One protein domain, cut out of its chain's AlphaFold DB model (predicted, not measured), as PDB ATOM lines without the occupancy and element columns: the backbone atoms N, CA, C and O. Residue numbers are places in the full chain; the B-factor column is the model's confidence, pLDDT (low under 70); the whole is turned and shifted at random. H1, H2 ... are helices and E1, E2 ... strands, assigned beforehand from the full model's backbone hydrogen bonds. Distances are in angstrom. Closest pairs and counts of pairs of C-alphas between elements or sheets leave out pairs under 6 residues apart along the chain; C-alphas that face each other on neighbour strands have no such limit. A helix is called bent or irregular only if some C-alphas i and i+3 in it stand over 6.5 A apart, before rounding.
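AT A GLANCE: This is residues 7 to 167 of the 202 residues of an uncharacterized protein of Methylophaga thiooxydans DMS010 (UniProt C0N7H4). A small parallel sheet of three strands, E1, E5 and E2, makes the core, with H3 and the arm H2b on one face and H7 on the other, three layers. H5 and H6 make a small head at one end of the longest axis, H1 and H2a lie toward the other end, and the small antiparallel hairpin E3 and E4 lies beside H7. The printed part has 161 residues, with seven named helices and five named strands in the order H1 H2 E1 H3 E2 H4 H5 H6 H7 E3 E4 E5; the class is mixed, helices and strands. The whole is compact, with a radius of gyration of the C-alphas of 16.9 A and spans of 49 by 36 by 34 A.

HOW THE PARTS SIT: Begin at H1, residues 7 to 12. H2, residues 18 to 41, was assigned as one helix by its hydrogen bonds but is bent, C-alphas 25 and 28 being 7.0 A apart; its arms H2a, 18 to 25, and H2b, 28 to 41, stand at a steep tilt of 46 degrees. H1 and H2a only just touch, with 3 pairs of C-alphas within 8 A, the closest Leu 10 and Tyr 19 at 7.7 A. E1, residues 45 to 50, H3, 57 to 72, and E2, 76 to 80, form a split strand-helix-strand unit, two parallel strands joined through a helix with E5, 156 to 161, between them; its crossover is right-handed. Look for N 47 and O 157 at 2.8 A between E1 and E5, and N 79 and O 158 at 2.8 A between E5 and E2. H3 runs along the strands over E5 and E2 at a height over the sheet of 8.8 A, and H2b touches it with residues 31 to 35 alone, closest C-alphas Ala 31 and Leu 64, 6.0 A. H4, residues 81 to 84, only grazes the sheet; H5, 88 to 97, touches H6, 100 to 103, closest C-alphas Arg 91 and Ala 103, 4.8 A. H7, residues 113 to 124, runs along the strands on the opposite face from H3, at a height of 9.9 A. E3, residues 129 to 131, and E4, 148 to 150, have N 131 and O 148 at 2.8 A. Every O i to N i+4 pair is within hydrogen-bond range in H1, H2b, H3, H5 and H7, and 3 of 4 in H2a; H4 and H6 are too short for such a pair.

IN THESE COORDINATES: Find C-alpha 7 at (1.904, 95.317, 139.001), where H1 begins. H2b is 20.2 A long, E1 16.4 A, and H3 21.2 A from C-alpha 57 at (11.400, 79.967, 145.460). E2 is 13.7 A, H5 14.3 A and H7 16.3 A; E5, 16.4 A, ends at C-alpha 161, (11.549, 72.508, 146.787).

THE WHOLE: The two C-alphas farthest apart, His 71 and Glu 96, are 49.9 A apart. The printed part has no cut. The link from E3 to E4, residues 132 to 147, is long, and in it residues 134 to 135 pair antiparallel with 140 to 141. The mean pLDDT of the printed part is 96.1, and no printed residue is under 70.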
ATOM      1  N   SER A   7       2.525  94.463 137.972       93.12
ATOM      2  CA  SER A   7       1.904  95.317 139.001       93.12
ATOM      3  C   SER A   7       0.782  94.611 139.773       93.12
ATOM      4  O   SER A   7       0.668  94.761 140.995       93.12
ATOM      5  N   GLY A   8      -0.034  93.808 139.079       93.19
ATOM      6  CA  GLY A   8      -1.082  92.989 139.696       93.19
ATOM      7  C   GLY A   8      -0.514  91.936 140.650       93.19
ATOM      8  O   GLY A   8      -0.958  91.835 141.797       93.19
ATOM      9  N   PHE A   9       0.525  91.225 140.208       95.88
ATOM     10  CA  PHE A   9       1.245  90.234 141.005       95.88
ATOM     11  C   PHE A   9       1.890  90.856 142.250       95.88
ATOM     12  O   PHE A   9       1.722  90.343 143.358       95.88
ATOM     13  N   LEU A  10       2.559  92.007 142.106       96.25
ATOM     14  CA  LEU A  10       3.186  92.709 143.230       96.25
ATOM     15  C   LEU A  10       2.167  93.052 144.321       96.25
ATOM     16  O   LEU A  10       2.425  92.825 145.504       96.25
ATOM     17  N   LYS A  11       0.987  93.548 143.927       95.50
ATOM     18  CA  LYS A  11      -0.096  93.868 144.865       95.50
ATOM     19  C   LYS A  11      -0.639  92.616 145.555       95.50
ATOM     20  O   LYS A  11      -0.829  92.640 146.769       95.50
ATOM     21  N   GLN A  12      -0.884  91.545 144.803       95.81
ATOM     22  CA  GLN A  12      -1.407  90.283 145.336       95.81
ATOM     23  C   GLN A  12      -0.449  89.647 146.351       95.81
ATOM     24  O   GLN A  12      -0.885  89.193 147.408       95.81
ATOM     25  N   HIS A  13       0.851  89.654 146.054       95.50
ATOM     26  CA  HIS A  13       1.886  89.033 146.885       95.50
ATOM     27  C   HIS A  13       2.540  89.999 147.886       95.50
ATOM     28  O   HIS A  13       3.470  89.604 148.585       95.50
ATOM     29  N   GLN A  14       2.050  91.242 147.980       96.25
ATOM     30  CA  GLN A  14       2.561  92.290 148.877       96.25
ATOM     31  C   GLN A  14       4.072  92.537 148.716       96.25
ATOM     32  O   GLN A  14       4.798  92.758 149.686       96.25
ATOM     33  N   LEU A  15       4.554  92.491 147.473       95.88
ATOM     34  CA  LEU A  15       5.961  92.685 147.136       95.88
ATOM     35  C   LEU A  15       6.273  94.171 146.898       95.88
ATOM     36  O   LEU A  15       5.417  94.915 146.408       95.88
ATOM     37  N   PRO A  16       7.499  94.628 147.210       95.50
ATOM     38  CA  PRO A  16       7.906  95.993 146.910       95.50
ATOM     39  C   PRO A  16       7.979  96.218 145.394       95.50
ATOM     40  O   PRO A  16       8.321  95.310 144.637       95.50
ATOM     41  N   GLN A  17       7.755  97.458 144.948       93.19
ATOM     42  CA  GLN A  17       7.869  97.823 143.527       93.19
ATOM     43  C   GLN A  17       9.250  97.518 142.933       93.19
ATOM     44  O   GLN A  17       9.366  97.228 141.748       93.19
ATOM     45  N   THR A  18      10.297  97.515 143.762       94.25
ATOM     46  CA  THR A  18      11.658  97.144 143.352       94.25
ATOM     47  C   THR A  18      11.772  95.702 142.855       94.25
ATOM     48  O   THR A  18      12.728  95.386 142.152       94.25
ATOM     49  N   TYR A  19      10.810  94.832 143.175       94.69
ATOM     50  CA  TYR A  19      10.790  93.458 142.685       94.69
ATOM     51  C   TYR A  19      10.542  93.371 141.170       94.69
ATOM     52  O   TYR A  19      11.046  92.442 140.547       94.69
ATOM     53  N   GLN A  20       9.864  94.357 140.560       94.00
ATOM     54  CA  GLN A  20       9.720  94.459 139.098       94.00
ATOM     55  C   GLN A  20      11.089  94.415 138.411       94.00
ATOM     56  O   GLN A  20      11.330  93.562 137.568       94.00
ATOM     57  N   ALA A  21      12.032  95.247 138.864       92.75
ATOM     58  CA  ALA A  21      13.370  95.297 138.283       92.75
ATOM     59  C   ALA A  21      14.122  93.957 138.406       92.75
ATOM     60  O   ALA A  21      14.890  93.596 137.517       92.75
ATOM     61  N   ILE A  22      13.891  93.201 139.488       92.25
ATOM     62  CA  ILE A  22      14.460  91.855 139.665       92.25
ATOM     63  C   ILE A  22      13.828  90.881 138.662       92.25
ATOM     64  O   ILE A  22      14.549  90.111 138.027       92.25
ATOM     65  N   ALA A  23      12.502  90.920 138.509       93.12
ATOM     66  CA  ALA A  23      11.776  90.078 137.566       93.12
ATOM     67  C   ALA A  23      12.187  90.351 136.114       93.12
ATOM     68  O   ALA A  23      12.462  89.406 135.371       93.12
ATOM     69  N   ASP A  24      12.318  91.618 135.731       92.12
ATOM     70  CA  ASP A  24      12.784  92.028 134.404       92.12
ATOM     71  C   ASP A  24      14.197  91.508 134.145       92.12
ATOM     72  O   ASP A  24      14.455  90.855 133.132       92.12
ATOM     73  N   GLN A  25      15.101  91.733 135.102       92.94
ATOM     74  CA  GLN A  25      16.508  91.385 134.957       92.94
ATOM     75  C   GLN A  25      16.749  89.871 134.893       92.94
ATOM     76  O   GLN A  25      17.593  89.434 134.109       92.94
ATOM     77  N   TRP A  26      16.060  89.077 135.722       92.50
ATOM     78  CA  TRP A  26      16.430  87.675 135.956       92.50
ATOM     79  C   TRP A  26      15.383  86.647 135.529       92.50
ATOM     80  O   TRP A  26      15.755  85.518 135.216       92.50
ATOM     81  N   PHE A  27      14.093  86.989 135.528       93.38
ATOM     82  CA  PHE A  27      13.019  85.990 135.406       93.38
ATOM     83  C   PHE A  27      12.218  86.095 134.111       93.38
ATOM     84  O   PHE A  27      11.680  85.092 133.651       93.38
ATOM     85  N   SER A  28      12.186  87.265 133.477       90.69
ATOM     86  CA  SER A  28      11.422  87.479 132.243       90.69
ATOM     87  C   SER A  28      11.943  86.626 131.086       90.69
ATOM     88  O   SER A  28      11.164  85.955 130.416       90.69
ATOM     89  N   GLY A  29      13.269  86.578 130.899       94.19
ATOM     90  CA  GLY A  29      13.889  85.686 129.911       94.19
ATOM     91  C   GLY A  29      13.678  84.207 130.243       94.19
ATOM     92  O   GLY A  29      13.371  83.415 129.363       94.19
ATOM     93  N   LEU A  30      13.736  83.847 131.529       95.44
ATOM     94  CA  LEU A  30      13.480  82.476 131.972       95.44
ATOM     95  C   LEU A  30      12.046  82.024 131.650       95.44
ATOM     96  O   LEU A  30      11.848  80.893 131.211       95.44
ATOM     97  N   ALA A  31      11.046  82.886 131.848       96.44
ATOM     98  CA  ALA A  31       9.661  82.569 131.503       96.44
ATOM     99  C   ALA A  31       9.485  82.337 129.991       96.44
ATOM    100  O   ALA A  31       8.782  81.406 129.594       96.44
ATOM    101  N   GLU A  32      10.161  83.136 129.158       96.12
ATOM    102  CA  GLU A  32      10.198  82.947 127.701       96.12
ATOM    103  C   GLU A  32      10.823  81.606 127.318       96.12
ATOM    104  O   GLU A  32      10.225  80.840 126.561       96.12
ATOM    105  N   ASP A  33      11.987  81.290 127.886       97.12
ATOM    106  CA  ASP A  33      12.706  80.045 127.617       97.12
ATOM    107  C   ASP A  33      11.867  78.818 128.002       97.12
ATOM    108  O   ASP A  33      11.777  77.854 127.237       97.12
ATOM    109  N   ILE A  34      11.196  78.867 129.160       98.00
ATOM    110  CA  ILE A  34      10.278  77.815 129.614       98.00
ATOM    111  C   ILE A  34       9.123  77.642 128.618       98.00
ATOM    112  O   ILE A  34       8.812  76.515 128.220       98.00
ATOM    113  N   PHE A  35       8.497  78.742 128.189       97.75
ATOM    114  CA  PHE A  35       7.397  78.702 127.228       97.75
ATOM    115  C   PHE A  35       7.834  78.125 125.874       97.75
ATOM    116  O   PHE A  35       7.168  77.239 125.329       97.75
ATOM    117  N   LEU A  36       8.969  78.580 125.339       97.75
ATOM    118  CA  LEU A  36       9.516  78.086 124.075       97.75
ATOM    119  C   LEU A  36       9.883  76.601 124.165       97.75
ATOM    120  O   LEU A  36       9.600  75.841 123.234       97.75
ATOM    121  N   HIS A  37      10.445  76.163 125.295       97.88
ATOM    122  CA  HIS A  37      10.731  74.752 125.536       97.88
ATOM    123  C   HIS A  37       9.452  73.905 125.545       97.88
ATOM    124  O   HIS A  37       9.397  72.875 124.870       97.88
ATOM    125  N   HIS A  38       8.401  74.357 126.239       97.56
ATOM    126  CA  HIS A  38       7.094  73.695 126.226       97.56
ATOM    127  C   HIS A  38       6.531  73.583 124.798       97.56
ATOM    128  O   HIS A  38       6.127  72.494 124.376       97.56
ATOM    129  N   LYS A  39       6.573  74.672 124.014       97.00
ATOM    130  CA  LYS A  39       6.123  74.665 122.611       97.00
ATOM    131  C   LYS A  39       6.894  73.666 121.751       97.00
ATOM    132  O   LYS A  39       6.283  73.017 120.909       97.00
ATOM    133  N   GLY A  40       8.200  73.520 121.969       97.19
ATOM    134  CA  GLY A  40       9.019  72.528 121.271       97.19
ATOM    135  C   GLY A  40       8.756  71.083 121.713       97.19
ATOM    136  O   GLY A  40       8.835  70.169 120.895       97.19
ATOM    137  N   ALA A  41       8.429  70.865 122.990       96.44
ATOM    138  CA  ALA A  41       8.160  69.537 123.540       96.44
ATOM    139  C   ALA A  41       6.806  68.955 123.093       96.44
ATOM    140  O   ALA A  41       6.652  67.731 123.082       96.44
ATOM    141  N   CYS A  42       5.836  69.809 122.734       93.81
ATOM    142  CA  CYS A  42       4.475  69.429 122.324       93.81
ATOM    143  C   CYS A  42       3.731  68.557 123.355       93.81
ATOM    144  O   CYS A  42       2.912  67.711 122.992       93.81
ATOM    145  N   LYS A  43       4.040  68.735 124.642       95.12
ATOM    146  CA  LYS A  43       3.434  68.026 125.777       95.12
ATOM    147  C   LYS A  43       3.643  68.823 127.070       95.12
ATOM    148  O   LYS A  43       4.490  69.723 127.076       95.12
ATOM    149  N   PRO A  44       2.948  68.478 128.167       97.25
ATOM    150  CA  PRO A  44       3.222  69.078 129.462       97.25
ATOM    151  C   PRO A  44       4.676  68.905 129.879       97.25
ATOM    152  O   PRO A  44       5.259  67.831 129.690       97.25
ATOM    153  N   ILE A  45       5.252  69.953 130.458       98.25
ATOM    154  CA  ILE A  45       6.610  69.913 131.005       98.25
ATOM    155  C   ILE A  45       6.597  70.188 132.505       98.25
ATOM    156  O   ILE A  45       5.743  70.914 133.011       98.25
ATOM    157  N   ILE A  46       7.576  69.620 133.205       98.31
ATOM    158  CA  ILE A  46       7.834  69.904 134.615       98.31
ATOM    159  C   ILE A  46       9.117  70.730 134.692       98.31
ATOM    160  O   ILE A  46      10.151  70.320 134.163       98.31
ATOM    161  N   VAL A  47       9.053  71.873 135.368       98.25
ATOM    162  CA  VAL A  47      10.197  72.749 135.634       98.25
ATOM    163  C   VAL A  47      10.499  72.705 137.127       98.25
ATOM    164  O   VAL A  47       9.702  73.166 137.940       98.25
ATOM    165  N   GLY A  48      11.650  72.136 137.484       97.75
ATOM    166  CA  GLY A  48      12.117  72.055 138.866       97.75
ATOM    167  C   GLY A  48      12.811  73.340 139.328       97.75
ATOM    168  O   GLY A  48      13.712  73.822 138.643       97.75
ATOM    169  N   ILE A  49      12.453  73.861 140.505       97.62
ATOM    170  CA  ILE A  49      13.140  74.989 141.155       97.62
ATOM    171  C   ILE A  49      13.730  74.530 142.489       97.62
ATOM    172  O   ILE A  49      13.003  74.236 143.439       97.62
ATOM    173  N   ASN A  50      15.060  74.529 142.572       96.19
ATOM    174  CA  ASN A  50      15.800  74.282 143.807       96.19
ATOM    175  C   ASN A  50      16.306  75.595 144.433       96.19
ATOM    176  O   ASN A  50      16.608  76.560 143.733       96.19
ATOM    177  N   GLY A  51      16.413  75.631 145.760       94.44
ATOM    178  CA  GLY A  51      17.001  76.752 146.492       94.44
ATOM    179  C   GLY A  51      16.765  76.689 148.001       94.44
ATOM    180  O   GLY A  51      15.779  76.123 148.480       94.44
ATOM    181  N   ALA A  52      17.645  77.321 148.776       92.19
ATOM    182  CA  ALA A  52      17.578  77.313 150.239       92.19
ATOM    183  C   ALA A  52      16.237  77.837 150.789       92.19
ATOM    184  O   ALA A  52      15.531  78.620 150.149       92.19
ATOM    185  N   GLN A  53      15.848  77.414 151.993       87.75
ATOM    186  CA  GLN A  53      14.656  77.959 152.651       87.75
ATOM    187  C   GLN A  53      14.774  79.484 152.808       87.75
ATOM    188  O   GLN A  53      15.844  80.008 153.097       87.75
ATOM    189  N   GLY A  54      13.680  80.206 152.553       89.81
ATOM    190  CA  GLY A  54      13.674  81.673 152.575       89.81
ATOM    191  C   GLY A  54      14.270  82.364 151.338       89.81
ATOM    192  O   GLY A  54      14.182  83.582 151.250       89.81
ATOM    193  N   SER A  55      14.799  81.636 150.346       93.31
ATOM    194  CA  SER A  55      15.398  82.239 149.138       93.31
ATOM    195  C   SER A  55      14.399  82.833 148.129       93.31
ATOM    196  O   SER A  55      14.818  83.341 147.095       93.31
ATOM    197  N   GLY A  56      13.089  82.725 148.377       94.38
ATOM    198  CA  GLY A  56      12.046  83.243 147.479       94.38
ATOM    199  C   GLY A  56      11.543  82.279 146.393       94.38
ATOM    200  O   GLY A  56      10.820  82.719 145.507       94.38
ATOM    201  N   LYS A  57      11.859  80.974 146.450       96.19
ATOM    202  CA  LYS A  57      11.400  79.967 145.460       96.19
ATOM    203  C   LYS A  57       9.899  79.994 145.189       96.19
ATOM    204  O   LYS A  57       9.505  80.073 144.037       96.19
ATOM    205  N   SER A  58       9.068  79.939 146.231       95.88
ATOM    206  CA  SER A  58       7.613  79.901 146.060       95.88
ATOM    207  C   SER A  58       7.093  81.216 145.459       95.88
ATOM    208  O   SER A  58       6.151  81.205 144.675       95.88
ATOM    209  N   THR A  59       7.753  82.347 145.744       96.69
ATOM    210  CA  THR A  59       7.477  83.637 145.091       96.69
ATOM    211  C   THR A  59       7.864  83.612 143.613       96.69
ATOM    212  O   THR A  59       7.089  84.069 142.779       96.69
ATOM    213  N   LEU A  60       9.027  83.050 143.271       97.12
ATOM    214  CA  LEU A  60       9.448  82.860 141.883       97.12
ATOM    215  C   LEU A  60       8.507  81.905 141.133       97.12
ATOM    216  O   LEU A  60       8.115  82.202 140.012       97.12
ATOM    217  N   ALA A  61       8.104  80.793 141.746       98.12
ATOM    218  CA  ALA A  61       7.183  79.837 141.141       98.12
ATOM    219  C   ALA A  61       5.827  80.486 140.828       98.12
ATOM    220  O   ALA A  61       5.332  80.360 139.710       98.12
ATOM    221  N   ALA A  62       5.274  81.251 141.777       97.62
ATOM    222  CA  ALA A  62       4.046  82.011 141.566       97.62
ATOM    223  C   ALA A  62       4.203  83.085 140.475       97.62
ATOM    224  O   ALA A  62       3.305  83.260 139.655       97.62
ATOM    225  N   LEU A  63       5.351  83.775 140.430       97.44
ATOM    226  CA  LEU A  63       5.653  84.752 139.381       97.44
ATOM    227  C   LEU A  63       5.678  84.091 138.000       97.44
ATOM    228  O   LEU A  63       5.087  84.620 137.065       97.44
ATOM    229  N   LEU A  64       6.350  82.945 137.862       98.00
ATOM    230  CA  LEU A  64       6.425  82.228 136.591       98.00
ATOM    231  C   LEU A  64       5.039  81.783 136.126       98.00
ATOM    232  O   LEU A  64       4.720  81.989 134.960       98.00
ATOM    233  N   VAL A  65       4.198  81.253 137.022       97.88
ATOM    234  CA  VAL A  65       2.798  80.927 136.696       97.88
ATOM    235  C   VAL A  65       2.058  82.171 136.204       97.88
ATOM    236  O   VAL A  65       1.504  82.147 135.108       97.88
ATOM    237  N   TYR A  66       2.129  83.277 136.952       96.94
ATOM    238  CA  TYR A  66       1.487  84.537 136.571       96.94
ATOM    239  C   TYR A  66       1.919  85.001 135.175       96.94
ATOM    240  O   TYR A  66       1.083  85.317 134.334       96.94
ATOM    241  N   VAL A  67       3.222  85.002 134.892       96.25
ATOM    242  CA  VAL A  67       3.747  85.424 133.591       96.25
ATOM    243  C   VAL A  67       3.305  84.486 132.466       96.25
ATOM    244  O   VAL A  67       2.857  84.957 131.420       96.25
ATOM    245  N   LEU A  68       3.416  83.172 132.669       97.06
ATOM    246  CA  LEU A  68       3.032  82.162 131.679       97.06
ATOM    247  C   LEU A  68       1.549  82.272 131.308       97.06
ATOM    248  O   LEU A  68       1.201  82.219 130.126       97.06
ATOM    249  N   GLU A  69       0.687  82.512 132.291       95.75
ATOM    250  CA  GLU A  69      -0.742  82.687 132.057       95.75
ATOM    251  C   GLU A  69      -1.058  84.030 131.394       95.75
ATOM    252  O   GLU A  69      -1.717  84.062 130.355       95.75
ATOM    253  N   GLN A  70      -0.576  85.143 131.957       93.19
ATOM    254  CA  GLN A  70      -0.988  86.481 131.518       93.19
ATOM    255  C   GLN A  70      -0.351  86.908 130.189       93.19
ATOM    256  O   GLN A  70      -1.003  87.577 129.389       93.19
ATOM    257  N   HIS A  71       0.904  86.527 129.929       92.81
ATOM    258  CA  HIS A  71       1.631  86.972 128.732       92.81
ATOM    259  C   HIS A  71       1.616  85.952 127.600       92.81
ATOM    260  O   HIS A  71       1.579  86.335 126.431       92.81
ATOM    261  N   PHE A  72       1.639  84.661 127.930       94.69
ATOM    262  CA  PHE A  72       1.737  83.601 126.929       94.69
ATOM    263  C   PHE A  72       0.434  82.822 126.732       94.69
ATOM    264  O   PHE A  72       0.376  81.972 125.838       94.69
ATOM    265  N   ASN A  73      -0.610  83.114 127.523       94.81
ATOM    266  CA  ASN A  73      -1.872  82.369 127.537       94.81
ATOM    267  C   ASN A  73      -1.627  80.852 127.662       94.81
ATOM    268  O   ASN A  73      -2.219  80.043 126.943       94.81
ATOM    269  N   CYS A  74      -0.675  80.491 128.526       96.00
ATOM    270  CA  CYS A  74      -0.221  79.129 128.769       96.00
ATOM    271  C   CYS A  74      -0.687  78.704 130.162       96.00
ATOM    272  O   CYS A  74      -0.383  79.393 131.136       96.00
ATOM    273  N   LYS A  75      -1.412  77.586 130.273       97.38
ATOM    274  CA  LYS A  75      -1.935  77.130 131.568       97.38
ATOM    275  C   LYS A  75      -0.793  76.580 132.414       97.38
ATOM    276  O   LYS A  75      -0.176  75.578 132.046       97.38
ATOM    277  N   ALA A  76      -0.512  77.215 133.543       97.88
ATOM    278  CA  ALA A  76       0.587  76.826 134.411       97.88
ATOM    279  C   ALA A  76       0.102  76.557 135.836       97.88
ATOM    280  O   ALA A  76      -0.850  77.160 136.313       97.88
ATOM    281  N   LEU A  77       0.779  75.648 136.529       97.62
ATOM    282  CA  LEU A  77       0.492  75.305 137.920       97.62
ATOM    283  C   LEU A  77       1.792  75.306 138.713       97.62
ATOM    284  O   LEU A  77       2.803  74.804 138.229       97.62
ATOM    285  N   SER A  78       1.761  75.812 139.947       97.56
ATOM    286  CA  SER A  78       2.882  75.662 140.878       97.56
ATOM    287  C   SER A  78       2.574  74.643 141.974       97.56
ATOM    288  O   SER A  78       1.480  74.611 142.539       97.56
ATOM    289  N   LEU A  79       3.562  73.805 142.271       97.69
ATOM    290  CA  LEU A  79       3.533  72.782 143.306       97.69
ATOM    291  C   LEU A  79       4.750  72.960 144.212       97.69
ATOM    292  O   LEU A  79       5.871  73.081 143.717       97.69
ATOM    293  N   SER A  80       4.541  72.931 145.527       97.19
ATOM    294  CA  SER A  80       5.635  72.899 146.494       97.19
ATOM    295  C   SER A  80       5.875  71.471 146.958       97.19
ATOM    296  O   SER A  80       4.929  70.744 147.251       97.19
ATOM    297  N   LEU A  81       7.135  71.063 147.094       97.19
ATOM    298  CA  LEU A  81       7.486  69.811 147.762       97.19
ATOM    299  C   LEU A  81       6.902  69.764 149.185       97.19
ATOM    300  O   LEU A  81       6.451  68.709 149.626       97.19
ATOM    301  N   ASP A  82       6.837  70.917 149.862       96.25
ATOM    302  CA  ASP A  82       6.301  71.039 151.220       96.25
ATOM    303  C   ASP A  82       4.808  70.658 151.311       96.25
ATOM    304  O   ASP A  82       4.339  70.283 152.384       96.25
ATOM    305  N   ASP A  83       4.043  70.722 150.218       96.81
ATOM    306  CA  ASP A  83       2.637  70.289 150.215       96.81
ATOM    307  C   ASP A  83       2.484  68.777 150.409       96.81
ATOM    308  O   ASP A  83       1.451  68.294 150.879       96.81
ATOM    309  N   PHE A  84       3.544  68.036 150.093       97.56
ATOM    310  CA  PHE A  84       3.601  66.588 150.178       97.56
ATOM    311  C   PHE A  84       4.263  66.107 151.465       97.56
ATOM    312  O   PHE A  84       4.653  64.947 151.531       97.56
ATOM    313  N   TYR A  85       4.401  66.932 152.508       98.06
ATOM    314  CA  TYR A  85       4.805  66.398 153.810       98.06
ATOM    315  C   TYR A  85       3.854  65.278 154.264       98.06
ATOM    316  O   TYR A  85       2.636  65.290 154.025       98.06
ATOM    317  N   PHE A  86       4.431  64.301 154.958       98.25
ATOM    318  CA  PHE A  86       3.660  63.354 155.744       98.25
ATOM    319  C   PHE A  86       2.849  64.083 156.817       98.25
ATOM    320  O   PHE A  86       3.261  65.119 157.358       98.25
ATOM    321  N   THR A  87       1.704  63.501 157.157       97.81
ATOM    322  CA  THR A  87       0.911  63.938 158.303       97.81
ATOM    323  C   THR A  87       1.738  63.882 159.583       97.81
ATOM    324  O   THR A  87       2.747  63.169 159.691       97.81
ATOM    325  N   ARG A  88       1.299  64.615 160.605       97.94
ATOM    326  CA  ARG A  88       1.956  64.564 161.915       97.94
ATOM    327  C   ARG A  88       2.007  63.138 162.465       97.94
ATOM    328  O   ARG A  88       3.026  62.733 163.016       97.94
ATOM    329  N   GLN A  89       0.930  62.370 162.299       98.12
ATOM    330  CA  GLN A  89       0.865  60.995 162.790       98.12
ATOM    331  C   GLN A  89       1.847  60.068 162.063       98.12
ATOM    332  O   GLN A  89       2.482  59.232 162.700       98.12
ATOM    333  N   GLU A  90       1.994  60.207 160.747       98.38
ATOM    334  CA  GLU A  90       2.969  59.436 159.966       98.38
ATOM    335  C   GLU A  90       4.405  59.760 160.385       98.38
ATOM    336  O   GLU A  90       5.195  58.844 160.607       98.38
ATOM    337  N   ARG A  91       4.728  61.039 160.607       98.44
ATOM    338  CA  ARG A  91       6.044  61.439 161.129       98.44
ATOM    339  C   ARG A  91       6.326  60.897 162.528       98.44
ATOM    340  O   ARG A  91       7.446  60.477 162.792       98.44
ATOM    341  N   LEU A  92       5.332  60.846 163.416       98.56
ATOM    342  CA  LEU A  92       5.505  60.218 164.734       98.56
ATOM    343  C   LEU A  92       5.804  58.717 164.621       98.56
ATOM    344  O   LEU A  92       6.654  58.217 165.351       98.56
ATOM    345  N   LYS A  93       5.195  58.013 163.660       98.56
ATOM    346  CA  LYS A  93       5.541  56.607 163.387       98.56
ATOM    347  C   LYS A  93       6.981  56.456 162.893       98.56
ATOM    348  O   LYS A  93       7.662  55.527 163.314       98.56
ATOM    349  N   LEU A  94       7.459  57.363 162.034       98.12
ATOM    350  CA  LEU A  94       8.871  57.394 161.628       98.12
ATOM    351  C   LEU A  94       9.791  57.667 162.825       98.12
ATOM    352  O   LEU A  94      10.843  57.048 162.948       98.12
ATOM    353  N   ALA A  95       9.377  58.560 163.724       98.31
ATOM    354  CA  ALA A  95      10.133  58.900 164.921       98.31
ATOM    355  C   ALA A  95      10.297  57.713 165.877       98.31
ATOM    356  O   ALA A  95      11.383  57.485 166.402       98.31
ATOM    357  N   GLU A  96       9.220  56.953 166.076       98.12
ATOM    358  CA  GLU A  96       9.199  55.756 166.923       98.12
ATOM    359  C   GLU A  96       9.921  54.566 166.277       98.12
ATOM    360  O   GLU A  96      10.549  53.776 166.979       98.12
ATOM    361  N   GLY A  97       9.807  54.414 164.954       97.62
ATOM    362  CA  GLY A  97      10.317  53.247 164.235       97.62
ATOM    363  C   GLY A  97      11.747  53.376 163.713       97.62
ATOM    364  O   GLY A  97      12.386  52.352 163.482       97.62
ATOM    365  N   ILE A  98      12.231  54.600 163.487       97.31
ATOM    366  CA  ILE A  98      13.516  54.858 162.823       97.31
ATOM    367  C   ILE A  98      14.383  55.777 163.680       97.31
ATOM    368  O   ILE A  98      15.404  55.331 164.189       97.31
ATOM    369  N   HIS A  99      13.994  57.046 163.845       98.38
ATOM    370  CA  HIS A  99      14.775  57.995 164.640       98.38
ATOM    371  C   HIS A  99      13.943  59.202 165.111       98.38
ATOM    372  O   HIS A  99      13.277  59.816 164.271       98.38
ATOM    373  N   PRO A 100      14.035  59.639 166.388       98.06
ATOM    374  CA  PRO A 100      13.209  60.716 166.952       98.06
ATOM    375  C   PRO A 100      13.162  62.020 166.143       98.06
ATOM    376  O   PRO A 100      12.110  62.656 166.064       98.06
ATOM    377  N   LEU A 101      14.266  62.402 165.492       98.25
ATOM    378  CA  LEU A 101      14.345  63.609 164.652       98.25
ATOM    379  C   LEU A 101      13.371  63.601 163.457       98.25
ATOM    380  O   LEU A 101      13.029  64.662 162.937       98.25
ATOM    381  N   LEU A 102      12.868  62.435 163.039       98.44
ATOM    382  CA  LEU A 102      11.867  62.319 161.967       98.44
ATOM    383  C   LEU A 102      10.459  62.736 162.401       98.44
ATOM    384  O   LEU A 102       9.576  62.882 161.552       98.44
ATOM    385  N   ALA A 103      10.250  63.011 163.694       98.06
ATOM    386  CA  ALA A 103       9.047  63.691 164.157       98.06
ATOM    387  C   ALA A 103       8.939  65.099 163.556       98.06
ATOM    388  O   ALA A 103       7.833  65.617 163.427       98.06
ATOM    389  N   THR A 104      10.055  65.724 163.173       97.06
ATOM    390  CA  THR A 104      10.104  67.064 162.579       97.06
ATOM    391  C   THR A 104      10.057  66.971 161.053       97.06
ATOM    392  O   THR A 104      10.854  66.273 160.434       97.06
ATOM    393  N   ARG A 105       9.127  67.699 160.424       96.31
ATOM    394  CA  ARG A 105       9.079  67.833 158.960       96.31
ATOM    395  C   ARG A 105      10.323  68.558 158.440       96.31
ATOM    396  O   ARG A 105      10.800  69.494 159.084       96.31
ATOM    397  N   GLY A 106      10.794  68.197 157.254       95.44
ATOM    398  CA  GLY A 106      11.783  68.997 156.531       95.44
ATOM    399  C   GLY A 106      12.678  68.162 155.636       95.44
ATOM    400  O   GLY A 106      12.745  68.395 154.432       95.44
ATOM    401  N   VAL A 107      13.366  67.190 156.229       96.38
ATOM    402  CA  VAL A 107      14.380  66.381 155.543       96.38
ATOM    403  C   VAL A 107      13.777  65.370 154.560       96.38
ATOM    404  O   VAL A 107      12.611  64.981 154.709       96.38
ATOM    405  N   PRO A 108      14.538  64.923 153.539       97.50
ATOM    406  CA  PRO A 108      14.180  63.747 152.750       97.50
ATOM    407  C   PRO A 108      13.732  62.583 153.642       97.50
ATOM    408  O   PRO A 108      14.280  62.370 154.721       97.50
ATOM    409  N   GLY A 109      12.680  61.880 153.222       96.94
ATOM    410  CA  GLY A 109      12.028  60.856 154.044       96.94
ATOM    411  C   GLY A 109      10.897  61.348 154.941       96.94
ATOM    412  O   GLY A 109      10.256  60.525 155.585       96.94
ATOM    413  N   THR A 110      10.627  62.658 154.983       97.94
ATOM    414  CA  THR A 110       9.456  63.232 155.684       97.94
ATOM    415  C   THR A 110       8.323  63.647 154.737       97.94
ATOM    416  O   THR A 110       7.337  64.240 155.174       97.94
ATOM    417  N   HIS A 111       8.448  63.315 153.452       97.81
ATOM    418  CA  HIS A 111       7.479  63.620 152.403       97.81
ATOM    419  C   HIS A 111       6.877  62.337 151.830       97.81
ATOM    420  O   HIS A 111       7.574  61.342 151.638       97.81
ATOM    421  N   ASP A 112       5.603  62.401 151.473       97.25
ATOM    422  CA  ASP A 112       4.884  61.380 150.734       97.25
ATOM    423  C   ASP A 112       5.227  61.457 149.238       97.25
ATOM    424  O   ASP A 112       4.511  62.036 148.412       97.25
ATOM    425  N   ILE A 113       6.379  60.881 148.885       95.75
ATOM    426  CA  ILE A 113       6.882  60.868 147.505       95.75
ATOM    427  C   ILE A 113       5.967  60.064 146.573       95.75
ATOM    428  O   ILE A 113       5.895  60.359 145.377       95.75
ATOM    429  N   ALA A 114       5.231  59.080 147.096       95.69
ATOM    430  CA  ALA A 114       4.273  58.321 146.303       95.69
ATOM    431  C   ALA A 114       3.136  59.227 145.808       95.69
ATOM    432  O   ALA A 114       2.853  59.233 144.604       95.69
ATOM    433  N   ILE A 115       2.550  60.044 146.695       96.38
ATOM    434  CA  ILE A 115       1.545  61.039 146.299       96.38
ATOM    435  C   ILE A 115       2.161  62.075 145.354       96.38
ATOM    436  O   ILE A 115       1.599  62.303 144.285       96.38
ATOM    437  N   ALA A 116       3.339  62.630 145.667       96.94
ATOM    438  CA  ALA A 116       3.985  63.637 144.816       96.94
ATOM    439  C   ALA A 116       4.209  63.143 143.374       96.94
ATOM    440  O   ALA A 116       3.861  63.823 142.406       96.94
ATOM    441  N   ARG A 117       4.740  61.924 143.211       96.19
ATOM    442  CA  ARG A 117       4.960  61.313 141.891       96.19
ATOM    443  C   ARG A 117       3.655  61.039 141.163       96.19
ATOM    444  O   ARG A 117       3.592  61.265 139.955       96.19
ATOM    445  N   LYS A 118       2.635  60.548 141.873       97.56
ATOM    446  CA  LYS A 118       1.316  60.309 141.286       97.56
ATOM    447  C   LYS A 118       0.722  61.619 140.771       97.56
ATOM    448  O   LYS A 118       0.340  61.673 139.612       97.56
ATOM    449  N   THR A 119       0.738  62.675 141.585       97.62
ATOM    450  CA  THR A 119       0.276  64.016 141.207       97.62
ATOM    451  C   THR A 119       0.995  64.526 139.960       97.62
ATOM    452  O   THR A 119       0.335  64.891 138.992       97.62
ATOM    453  N   LEU A 120       2.332  64.495 139.927       97.44
ATOM    454  CA  LEU A 120       3.095  64.937 138.753       97.44
ATOM    455  C   LEU A 120       2.789  64.090 137.510       97.44
ATOM    456  O   LEU A 120       2.592  64.633 136.425       97.44
ATOM    457  N   SER A 121       2.716  62.766 137.665       97.38
ATOM    458  CA  SER A 121       2.378  61.843 136.578       97.38
ATOM    459  C   SER A 121       0.993  62.136 136.003       97.38
ATOM    460  O   SER A 121       0.863  62.294 134.790       97.38
ATOM    461  N   ASP A 122      -0.025  62.234 136.854       97.62
ATOM    462  CA  ASP A 122      -1.405  62.481 136.440       97.62
ATOM    463  C   ASP A 122      -1.543  63.843 135.740       97.62
ATOM    464  O   ASP A 122      -2.138  63.913 134.666       97.62
ATOM    465  N   LEU A 123      -0.901  64.894 136.272       97.50
ATOM    466  CA  LEU A 123      -0.869  66.216 135.636       97.50
ATOM    467  C   LEU A 123      -0.231  66.155 134.242       97.50
ATOM    468  O   LEU A 123      -0.780  66.690 133.283       97.50
ATOM    469  N   THR A 124       0.899  65.454 134.083       96.69
ATOM    470  CA  THR A 124       1.529  65.312 132.755       96.69
ATOM    471  C   THR A 124       0.709  64.478 131.770       96.69
ATOM    472  O   THR A 124       0.889  64.609 130.558       96.69
ATOM    473  N   GLN A 125      -0.198  63.639 132.274       96.69
ATOM    474  CA  GLN A 125      -1.149  62.855 131.484       96.69
ATOM    475  C   GLN A 125      -2.485  63.577 131.263       96.69
ATOM    476  O   GLN A 125      -3.370  63.005 130.629       96.69
ATOM    477  N   GLN A 126      -2.627  64.821 131.736       96.00
ATOM    478  CA  GLN A 126      -3.865  65.601 131.661       96.00
ATOM    479  C   GLN A 126      -5.057  64.918 132.348       96.00
ATOM    480  O   GLN A 126      -6.193  64.999 131.881       96.00
ATOM    481  N   LEU A 127      -4.790  64.203 133.442       96.62
ATOM    482  CA  LEU A 127      -5.820  63.598 134.277       96.62
ATOM    483  C   LEU A 127      -6.212  64.559 135.407       96.62
ATOM    484  O   LEU A 127      -5.346  65.284 135.895       96.62
ATOM    485  N   PRO A 128      -7.474  64.530 135.872       96.19
ATOM    486  CA  PRO A 128      -7.875  65.273 137.056       96.19
ATOM    487  C   PRO A 128      -7.046  64.884 138.283       96.19
ATOM    488  O   PRO A 128      -6.867  63.694 138.565       96.19
ATOM    489  N   VAL A 129      -6.572  65.879 139.032       96.94
ATOM    490  CA  VAL A 129      -5.739  65.672 140.224       96.94
ATOM    491  C   VAL A 129      -6.305  66.422 141.417       96.94
ATOM    492  O   VAL A 129      -6.627  67.601 141.329       96.94
ATOM    493  N   SER A 130      -6.357  65.737 142.558       96.19
ATOM    494  CA  SER A 130      -6.525  66.370 143.863       96.19
ATOM    495  C   SER A 130      -5.153  66.506 144.519       96.19
ATOM    496  O   SER A 130      -4.455  65.514 144.744       96.19
ATOM    497  N   ILE A 131      -4.736  67.744 144.751       95.94
ATOM    498  CA  ILE A 131      -3.404  68.100 145.225       95.94
ATOM    499  C   ILE A 131      -3.496  68.336 146.735       95.94
ATOM    500  O   ILE A 131      -4.238  69.229 147.167       95.94
ATOM    501  N   PRO A 132      -2.754  67.568 147.557       95.81
ATOM    502  CA  PRO A 132      -2.712  67.825 148.985       95.81
ATOM    503  C   PRO A 132      -2.138  69.216 149.243       95.81
ATOM    504  O   PRO A 132      -1.311  69.714 148.487       95.81
ATOM    505  N   ARG A 133      -2.557  69.836 150.341       95.50
ATOM    506  CA  ARG A 133      -1.945  71.069 150.839       95.50
ATOM    507  C   ARG A 133      -1.501  70.850 152.274       95.50
ATOM    508  O   ARG A 133      -2.189  70.171 153.046       95.50
ATOM    509  N   PHE A 134      -0.371  71.439 152.651       96.50
ATOM    510  CA  PHE A 134       0.164  71.304 154.004       96.50
ATOM    511  C   PHE A 134      -0.019  72.584 154.821       96.50
ATOM    512  O   PHE A 134       0.349  73.682 154.400       96.50
ATOM    513  N   ASN A 135      -0.551  72.450 156.035       96.25
ATOM    514  CA  ASN A 135      -0.730  73.563 156.950       96.25
ATOM    515  C   ASN A 135       0.437  73.637 157.942       96.25
ATOM    516  O   ASN A 135       0.469  72.959 158.970       96.25
ATOM    517  N   LYS A 136       1.385  74.539 157.669       94.38
ATOM    518  CA  LYS A 136       2.549  74.772 158.540       94.38
ATOM    519  C   LYS A 136       2.179  75.305 159.931       94.38
ATOM    520  O   LYS A 136       2.982  75.139 160.845       94.38
ATOM    521  N   ALA A 137       1.008  75.928 160.101       95.50
ATOM    522  CA  ALA A 137       0.565  76.458 161.392       95.50
ATOM    523  C   ALA A 137       0.068  75.352 162.332       95.50
ATOM    524  O   ALA A 137       0.312  75.414 163.534       95.50
ATOM    525  N   THR A 138      -0.597  74.329 161.789       96.69
ATOM    526  CA  THR A 138      -1.015  73.143 162.557       96.69
ATOM    527  C   THR A 138       0.009  72.012 162.506       96.69
ATOM    528  O   THR A 138      -0.150  71.023 163.216       96.69
ATOM    529  N   ASP A 139       1.058  72.171 161.693       97.19
ATOM    530  CA  ASP A 139       2.068  71.154 161.405       97.19
ATOM    531  C   ASP A 139       1.453  69.839 160.893       97.19
ATOM    532  O   ASP A 139       1.858  68.746 161.290       97.19
ATOM    533  N   ASP A 140       0.441  69.947 160.030       97.81
ATOM    534  CA  ASP A 140      -0.256  68.784 159.480       97.81
ATOM    535  C   ASP A 140      -0.854  69.067 158.098       97.81
ATOM    536  O   ASP A 140      -0.997  70.224 157.688       97.81
ATOM    537  N   ARG A 141      -1.226  68.008 157.379       96.44
ATOM    538  CA  ARG A 141      -1.923  68.125 156.095       96.44
ATOM    539  C   ARG A 141      -3.322  68.710 156.316       96.44
ATOM    540  O   ARG A 141      -3.980  68.413 157.313       96.44
ATOM    541  N   PHE A 142      -3.792  69.535 155.384       96.00
ATOM    542  CA  PHE A 142      -5.202  69.923 155.367       96.00
ATOM    543  C   PHE A 142      -6.100  68.681 155.180       96.00
ATOM    544  O   PHE A 142      -5.648  67.673 154.634       96.00
ATOM    545  N   PRO A 143      -7.369  68.711 155.622       94.56
ATOM    546  CA  PRO A 143      -8.315  67.657 155.269       94.56
ATOM    547  C   PRO A 143      -8.567  67.650 153.753       94.56
ATOM    548  O   PRO A 143      -8.515  68.700 153.115       94.56
ATOM    549  N   GLU A 144      -8.909  66.488 153.189       92.75
ATOM    550  CA  GLU A 144      -9.112  66.307 151.737       92.75
ATOM    551  C   GLU A 144     -10.126  67.285 151.127       92.75
ATOM    552  O   GLU A 144      -9.987  67.696 149.982       92.75
ATOM    553  N   SER A 145     -11.116  67.737 151.904       93.38
ATOM    554  CA  SER A 145     -12.092  68.745 151.468       93.38
ATOM    555  C   SER A 145     -11.490  70.116 151.135       93.38
ATOM    556  O   SER A 145     -12.185  70.960 150.577       93.38
ATOM    557  N   HIS A 146     -10.234  70.354 151.515       92.44
ATOM    558  CA  HIS A 146      -9.473  71.573 151.236       92.44
ATOM    559  C   HIS A 146      -8.332  71.323 150.242       92.44
ATOM    560  O   HIS A 146      -7.494  72.205 150.043       92.44
ATOM    561  N   PHE A 147      -8.253  70.125 149.656       93.88
ATOM    562  CA  PHE A 147      -7.301  69.868 148.585       93.88
ATOM    563  C   PHE A 147      -7.671  70.694 147.362       93.88
ATOM    564  O   PHE A 147      -8.844  70.956 147.088       93.88
ATOM    565  N   GLU A 148      -6.647  71.118 146.637       93.19
ATOM    566  CA  GLU A 148      -6.844  71.832 145.387       93.19
ATOM    567  C   GLU A 148      -7.144  70.827 144.284       93.19
ATOM    568  O   GLU A 148      -6.393  69.873 144.092       93.19
ATOM    569  N   THR A 149      -8.241  71.034 143.566       95.12
ATOM    570  CA  THR A 149      -8.614  70.183 142.439       95.12
ATOM    571  C   THR A 149      -8.214  70.856 141.136       95.12
ATOM    572  O   THR A 149      -8.570  72.009 140.890       95.12
ATOM    573  N   VAL A 150      -7.499  70.116 140.295       95.81
ATOM    574  CA  VAL A 150      -7.128  70.515 138.939       95.81
ATOM    575  C   VAL A 150      -7.810  69.553 137.979       95.81
ATOM    576  O   VAL A 150      -7.368  68.418 137.824       95.81
ATOM    577  N   ASP A 151      -8.905  70.007 137.372       94.12
ATOM    578  CA  ASP A 151      -9.700  69.237 136.400       94.12
ATOM    579  C   ASP A 151      -9.370  69.597 134.942       94.12
ATOM    580  O   ASP A 151      -9.735  68.884 134.007       94.12
ATOM    581  N   ASP A 152      -8.692  70.727 134.749       92.62
ATOM    582  CA  ASP A 152      -8.304  71.257 133.452       92.62
ATOM    583  C   ASP A 152      -6.910  70.788 133.033       92.62
ATOM    584  O   ASP A 152      -6.039  70.526 133.861       92.62
ATOM    585  N   ALA A 153      -6.673  70.779 131.719       93.06
ATOM    586  CA  ALA A 153      -5.349  70.508 131.185       93.06
ATOM    587  C   ALA A 153      -4.322  71.576 131.616       93.06
ATOM    588  O   ALA A 153      -4.606  72.772 131.526       93.06
ATOM    589  N   VAL A 154      -3.126  71.144 132.025       96.44
ATOM    590  CA  VAL A 154      -1.990  71.997 132.415       96.44
ATOM    591  C   VAL A 154      -0.862  71.845 131.397       96.44
ATOM    592  O   VAL A 154      -0.486  70.730 131.028       96.44
ATOM    593  N   ASP A 155      -0.296  72.960 130.946       97.94
ATOM    594  CA  ASP A 155       0.802  72.980 129.977       97.94
ATOM    595  C   ASP A 155       2.172  72.914 130.671       97.94
ATOM    596  O   ASP A 155       3.094  72.238 130.208       97.94
ATOM    597  N   ILE A 156       2.322  73.627 131.791       98.69
ATOM    598  CA  ILE A 156       3.597  73.770 132.503       98.69
ATOM    599  C   ILE A 156       3.380  73.596 134.006       98.69
ATOM    600  O   ILE A 156       2.592  74.307 134.626       98.69
ATOM    601  N   ILE A 157       4.129  72.679 134.613       98.62
ATOM    602  CA  ILE A 157       4.100  72.416 136.052       98.62
ATOM    603  C   ILE A 157       5.406  72.936 136.653       98.62
ATOM    604  O   ILE A 157       6.478  72.383 136.404       98.62
ATOM    605  N   ILE A 158       5.333  73.994 137.452       98.62
ATOM    606  CA  ILE A 158       6.464  74.517 138.215       98.62
ATOM    607  C   ILE A 158       6.520  73.771 139.549       98.62
ATOM    608  O   ILE A 158       5.666  73.973 140.409       98.62
ATOM    609  N   PHE A 159       7.516  72.909 139.738       98.38
ATOM    610  CA  PHE A 159       7.699  72.156 140.977       98.38
ATOM    611  C   PHE A 159       8.886  72.711 141.757       98.38
ATOM    612  O   PHE A 159      10.020  72.665 141.285       98.38
ATOM    613  N   GLU A 160       8.644  73.254 142.945       98.00
ATOM    614  CA  GLU A 160       9.680  73.891 143.760       98.00
ATOM    615  C   GLU A 160       9.929  73.146 145.071       98.00
ATOM    616  O   GLU A 160       9.017  72.585 145.674       98.00
ATOM    617  N   GLY A 161      11.182  73.129 145.522       97.06
ATOM    618  CA  GLY A 161      11.549  72.508 146.787       97.06
ATOM    619  C   GLY A 161      13.031  72.670 147.098       97.06
ATOM    620  O   GLY A 161      13.872  72.799 146.211       97.06
ATOM    621  N   TRP A 162      13.373  72.685 148.383       95.44
ATOM    622  CA  TRP A 162      14.729  73.021 148.822       95.44
ATOM    623  C   TRP A 162      15.774  71.935 148.516       95.44
ATOM    624  O   TRP A 162      16.956  72.248 148.393       95.44
ATOM    625  N   CYS A 163      15.343  70.680 148.360       94.75
ATOM    626  CA  CYS A 163      16.199  69.529 148.064       94.75
ATOM    627  C   CYS A 163      15.907  68.877 146.702       94.75
ATOM    628  O   CYS A 163      16.381  67.774 146.443       94.75
ATOM    629  N   LEU A 164      15.155  69.531 145.805       94.62
ATOM    630  CA  LEU A 164      14.925  68.988 144.461       94.62
ATOM    631  C   LEU A 164      16.251  68.822 143.709       94.62
ATOM    632  O   LEU A 164      17.008  69.782 143.592       94.62
ATOM    633  N   GLY A 165      16.520  67.614 143.214       92.88
ATOM    634  CA  GLY A 165      17.775  67.273 142.535       92.88
ATOM    635  C   GLY A 165      18.970  67.027 143.465       92.88
ATOM    636  O   GLY A 165      20.074  66.815 142.965       92.88
ATOM    637  N   ALA A 166      18.783  67.048 144.791       94.38
ATOM    638  CA  ALA A 166      19.815  66.610 145.725       94.38
ATOM    639  C   ALA A 166      20.096  65.113 145.537       94.38
ATOM    640  O   ALA A 166      19.179  64.329 145.308       94.38
ATOM    641  N   GLN A 167      21.366  64.726 145.642       95.31
ATOM    642  CA  GLN A 167      21.811  63.348 145.449       95.31
ATOM    643  C   GLN A 167      22.306  62.758 146.763       95.31
ATOM    644  O   GLN A 167      22.881  63.467 147.593       95.31
TER     645      GLN A 167